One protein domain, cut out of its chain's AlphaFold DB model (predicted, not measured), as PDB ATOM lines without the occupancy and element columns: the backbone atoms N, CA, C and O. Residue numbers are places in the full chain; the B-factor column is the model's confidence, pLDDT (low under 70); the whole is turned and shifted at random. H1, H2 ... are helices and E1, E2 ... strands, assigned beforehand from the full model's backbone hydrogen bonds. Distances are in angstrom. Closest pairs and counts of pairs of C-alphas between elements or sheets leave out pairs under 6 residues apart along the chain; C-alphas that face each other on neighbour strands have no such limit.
ATOM      1  N   HIS A 141     124.580 148.128 127.839       81.25
ATOM      2  CA  HIS A 141     124.125 148.688 129.108       81.25
ATOM      3  C   HIS A 141     123.541 150.092 128.905       81.25
ATOM      4  O   HIS A 141     124.294 151.024 128.603       81.25
ATOM      5  N   VAL A 142     122.225 150.256 129.051       84.75
ATOM      6  CA  VAL A 142     121.503 151.523 128.839       84.75
ATOM      7  C   VAL A 142     120.942 152.024 130.165       84.75
ATOM      8  O   VAL A 142     120.270 151.287 130.872       84.75
ATOM      9  N   GLN A 143     121.192 153.291 130.492       86.44
ATOM     10  CA  GLN A 143     120.660 153.907 131.708       86.44
ATOM     11  C   GLN A 143     119.176 154.258 131.564       86.44
ATOM     12  O   GLN A 143     118.709 154.612 130.479       86.44
ATOM     13  N   GLU A 144     118.441 154.238 132.674       87.75
ATOM     14  CA  GLU A 144     117.117 154.859 132.717       87.75
ATOM     15  C   GLU A 144     117.223 156.385 132.533       87.75
ATOM     16  O   GLU A 144     118.192 156.993 132.994       87.75
ATOM     17  N   PRO A 145     116.262 157.034 131.844       90.75
ATOM     18  CA  PRO A 145     114.992 156.492 131.336       90.75
ATOM     19  C   PRO A 145     115.080 155.843 129.938       90.75
ATOM     20  O   PRO A 145     114.066 155.447 129.364       90.75
ATOM     21  N   PHE A 146     116.268 155.803 129.324       89.88
ATOM     22  CA  PHE A 146     116.426 155.368 127.933       89.88
ATOM     23  C   PHE A 146     116.226 153.866 127.759       89.88
ATOM     24  O   PHE A 146     115.756 153.446 126.703       89.88
ATOM     25  N   PHE A 147     116.537 153.072 128.785       87.31
ATOM     26  CA  PHE A 147     116.231 151.646 128.797       87.31
ATOM     27  C   PHE A 147     114.725 151.409 128.650       87.31
ATOM     28  O   PHE A 147     114.310 150.724 127.714       87.31
ATOM     29  N   SER A 148     113.906 152.033 129.504       87.31
ATOM     30  CA  SER A 148     112.445 151.935 129.410       87.31
ATOM     31  C   SER A 148     111.926 152.414 128.050       87.31
ATOM     32  O   SER A 148     111.108 151.745 127.427       87.31
ATOM     33  N   GLN A 149     112.471 153.511 127.515       88.88
ATOM     34  CA  GLN A 149     112.080 153.995 126.186       88.88
ATOM     35  C   GLN A 149     112.438 153.024 125.051       88.88
ATOM     36  O   GLN A 149     111.657 152.897 124.111       88.88
ATOM     37  N   LEU A 150     113.598 152.355 125.101       88.25
ATOM     38  CA  LEU A 150     113.970 151.321 124.123       88.25
ATOM     39  C   LEU A 150     113.055 150.100 124.248       88.25
ATOM     40  O   LEU A 150     112.591 149.574 123.240       88.25
ATOM     41  N   LYS A 151     112.773 149.676 125.484       82.69
ATOM     42  CA  LYS A 151     111.884 148.550 125.786       82.69
ATOM     43  C   LYS A 151     110.465 148.776 125.259       82.69
ATOM     44  O   LYS A 151     109.876 147.855 124.701       82.69
ATOM     45  N   ASP A 152     109.950 149.992 125.403       83.06
ATOM     46  CA  ASP A 152     108.607 150.374 124.954       83.06
ATOM     47  C   ASP A 152     108.569 150.796 123.470       83.06
ATOM     48  O   ASP A 152     107.526 151.205 122.963       83.06
ATOM     49  N   GLY A 153     109.704 150.744 122.760       85.19
ATOM     50  CA  GLY A 153     109.813 151.151 121.355       85.19
ATOM     51  C   GLY A 153     109.695 152.662 121.109       85.19
ATOM     52  O   GLY A 153     109.666 153.099 119.959       85.19
ATOM     53  N   LEU A 154     109.658 153.480 122.164       88.25
ATOM     54  CA  LEU A 154     109.629 154.948 122.092       88.25
ATOM     55  C   LEU A 154     110.973 155.533 121.636       88.25
ATOM     56  O   LEU A 154     111.027 156.616 121.052       88.25
ATOM     57  N   LYS A 155     112.062 154.811 121.902       90.12
ATOM     58  CA  LYS A 155     113.408 155.094 121.406       90.12
ATOM     59  C   LYS A 155     113.840 153.931 120.526       90.12
ATOM     60  O   LYS A 155     113.692 152.778 120.900       90.12
ATOM     61  N   THR A 156     114.403 154.244 119.368       89.50
ATOM     62  CA  THR A 156     114.871 153.242 118.394       89.50
ATOM     63  C   THR A 156     116.360 153.372 118.081       89.50
ATOM     64  O   THR A 156     116.924 152.539 117.380       89.50
ATOM     65  N   ILE A 157     117.013 154.416 118.600       86.56
ATOM     66  CA  ILE A 157     118.414 154.742 118.319       86.56
ATOM     67  C   ILE A 157     119.122 155.038 119.635       86.56
ATOM     68  O   ILE A 157     118.702 155.940 120.360       86.56
ATOM     69  N   GLU A 158     120.219 154.336 119.916       83.88
ATOM     70  CA  GLU A 158     121.117 154.598 121.044       83.88
ATOM     71  C   GLU A 158     122.462 155.142 120.540       83.88
ATOM     72  O   GLU A 158     123.159 154.491 119.766       83.88
ATOM     73  N   GLY A 159     122.837 156.347 120.979       83.75
ATOM     74  CA  GLY A 159     124.115 156.959 120.612       83.75
ATOM     75  C   GLY A 159     125.245 156.465 121.514       83.75
ATOM     76  O   GLY A 159     125.164 156.601 122.733       83.75
ATOM     77  N   ARG A 160     126.323 155.926 120.934       76.06
ATOM     78  CA  ARG A 160     127.542 155.521 121.656       76.06
ATOM     79  C   ARG A 160     128.768 156.126 120.983       76.06
ATOM     80  O   ARG A 160     128.832 156.218 119.761       76.06
ATOM     81  N   CYS A 161     129.761 156.525 121.774       73.81
ATOM     82  CA  CYS A 161     131.060 156.900 121.223       73.81
ATOM     83  C   CYS A 161     131.751 155.651 120.661       73.81
ATOM     84  O   CYS A 161     131.786 154.618 121.325       73.81
ATOM     85  N   ALA A 162     132.355 155.756 119.474       68.00
ATOM     86  CA  ALA A 162     133.062 154.664 118.794       68.00
ATOM     87  C   ALA A 162     134.423 154.297 119.438       68.00
ATOM     88  O   ALA A 162     135.392 153.993 118.750       68.00
ATOM     89  N   LEU A 163     134.519 154.350 120.767       60.31
ATOM     90  CA  LEU A 163     135.689 153.937 121.542       60.31
ATOM     91  C   LEU A 163     135.496 152.473 121.995       60.31
ATOM     92  O   LEU A 163     134.436 152.114 122.504       60.31
ATOM     93  N   GLY A 164     136.509 151.615 121.819       61.81
ATOM     94  CA  GLY A 164     136.488 150.209 122.271       61.81
ATOM     95  C   GLY A 164     135.861 149.204 121.284       61.81
ATOM     96  O   GLY A 164     135.937 149.389 120.074       61.81
ATOM     97  N   ASN A 165     135.241 148.127 121.798       55.78
ATOM     98  CA  ASN A 165     134.660 146.992 121.038       55.78
ATOM     99  C   ASN A 165     133.500 147.362 120.081       55.78
ATOM    100  O   ASN A 165     132.872 146.471 119.509       55.78
ATOM    101  N   CYS A 166     133.224 148.653 119.879       53.12
ATOM    102  CA  CYS A 166     132.217 149.142 118.944       53.12
ATOM    103  C   CYS A 166     132.532 148.809 117.475       53.12
ATOM    104  O   CYS A 166     131.651 148.852 116.629       53.12
ATOM    105  N   SER A 167     133.758 148.398 117.151       52.31
ATOM    106  CA  SER A 167     134.115 147.894 115.817       52.31
ATOM    107  C   SER A 167     133.562 146.491 115.501       52.31
ATOM    108  O   SER A 167     133.966 145.896 114.508       52.31
ATOM    109  N   ARG A 168     132.708 145.920 116.367       56.78
ATOM    110  CA  ARG A 168     132.061 144.600 116.194       56.78
ATOM    111  C   ARG A 168     130.568 144.695 115.847       56.78
ATOM    112  O   ARG A 168     129.886 143.667 115.788       56.78
ATOM    113  N   TYR A 169     130.044 145.910 115.692       62.69
ATOM    114  CA  TYR A 169     128.685 146.128 115.211       62.69
ATOM    115  C   TYR A 169     128.687 146.005 113.687       62.69
ATOM    116  O   TYR A 169     129.073 146.939 112.994       62.69
ATOM    117  N   ASP A 170     128.268 144.847 113.187       64.00
ATOM    118  CA  ASP A 170     127.795 144.724 111.811       64.00
ATOM    119  C   ASP A 170     126.274 144.935 111.824       64.00
ATOM    120  O   ASP A 170     125.627 144.680 112.844       64.00
ATOM    121  N   ASP A 171     125.684 145.336 110.696       63.97
ATOM    122  CA  ASP A 171     124.238 145.613 110.569       63.97
ATOM    123  C   ASP A 171     123.335 144.419 110.960       63.97
ATOM    124  O   ASP A 171     122.141 144.582 111.195       63.97
ATOM    125  N   SER A 172     123.897 143.209 111.063       67.44
ATOM    126  CA  SER A 172     123.207 141.979 111.468       67.44
ATOM    127  C   SER A 172     123.472 141.545 112.918       67.44
ATOM    128  O   SER A 172     123.108 140.429 113.300       67.44
ATOM    129  N   SER A 173     124.184 142.340 113.719       70.56
ATOM    130  CA  SER A 173     124.529 141.972 115.096       70.56
ATOM    131  C   SER A 173     123.318 142.078 116.025       70.56
ATOM    132  O   SER A 173     122.691 143.128 116.133       70.56
ATOM    133  N   ILE A 174     123.034 141.003 116.765       72.50
ATOM    134  CA  ILE A 174     122.017 141.006 117.821       72.50
ATOM    135  C   ILE A 174     122.645 141.533 119.112       72.50
ATOM    136  O   ILE A 174     123.684 141.030 119.561       72.50
ATOM    137  N   MET A 175     122.008 142.544 119.701       75.38
ATOM    138  CA  MET A 175     122.396 143.136 120.980       75.38
ATOM    139  C   MET A 175     121.436 142.703 122.084       75.38
ATOM    140  O   MET A 175     120.220 142.750 121.916       75.38
ATOM    141  N   HIS A 176     121.993 142.326 123.231       75.19
ATOM    142  CA  HIS A 176     121.238 142.120 124.462       75.19
ATOM    143  C   HIS A 176     121.293 143.394 125.307       75.19
ATOM    144  O   HIS A 176     122.376 143.924 125.542       75.19
ATOM    145  N   ILE A 177     120.141 143.891 125.759       74.62
ATOM    146  CA  ILE A 177     120.051 145.074 126.622       74.62
ATOM    147  C   ILE A 177     119.644 144.589 128.020       74.62
ATOM    148  O   ILE A 177     118.465 144.300 128.232       74.62
ATOM    149  N   PRO A 178     120.583 144.442 128.970       65.81
ATOM    150  CA  PRO A 178     120.260 144.017 130.324       65.81
ATOM    151  C   PRO A 178     119.486 145.118 131.054       65.81
ATOM    152  O   PRO A 178     119.761 146.311 130.890       65.81
ATOM    153  N   VAL A 179     118.549 144.712 131.911       63.81
ATOM    154  CA  VAL A 179     117.945 145.623 132.890       63.81
ATOM    155  C   VAL A 179     119.049 146.084 133.841       63.81
ATOM    156  O   VAL A 179     119.735 145.265 134.452       63.81
ATOM    157  N   CYS A 180     119.223 147.395 133.961       51.91
ATOM    158  CA  CYS A 180     120.148 147.994 134.913       51.91
ATOM    159  C   CYS A 180     119.368 148.248 136.208       51.91
ATOM    160  O   CYS A 180     118.407 149.015 136.174       51.91
ATOM    161  N   MET A 181     119.730 147.572 137.307       41.66
ATOM    162  CA  MET A 181     119.243 147.927 138.650       41.66
ATOM    163  C   MET A 181     119.974 149.151 139.192       41.66
ATOM    164  O   MET A 181     121.191 149.268 138.920       41.66
TER     165      MET A 181
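This is residues 141 to 181 of the 181 residues of an uncharacterized protein of Prunus persica (UniProt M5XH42). The printed part has little regular structure: it is a wide, open loop of chain, with H1 at one end, residues 152 to 164 running out to H2 at the far end, and the stretch through E1 coming back. Residues 159 to 174 stick out. The 41 printed residues include H1, H2 and E1 in that order, a mixed class with only 13 residues in named elements. The whole is only just loose, close to compact, with a radius of gyration of the C-alphas of 11.1 A and spans of 26 by 20 by 15 A.

H1, residues 146 to 151, begins at C-alpha 146 (116.426, 155.368, 127.933) and is 8.5 A long. H2, residues 165 to 168, measures 6.0 A. E1, residues 174 to 176, measures 6.8 A and ends at C-alpha 176 (121.238, 142.120, 124.462).

H1, H2 and E1 are apart from one another. E1 pairs with no named strand. Every O i to N i+4 pair in H1 is within hydrogen-bond range; H2 is too short for one.

The C-alphas farthest apart, of Asp 171 and Met 181, are 28.6 A apart. The printed part has no cut. The link H1 to H2 is long, H2 to E1 tight. Residues 162 to 172 and 178 to 181 have pLDDT under 70.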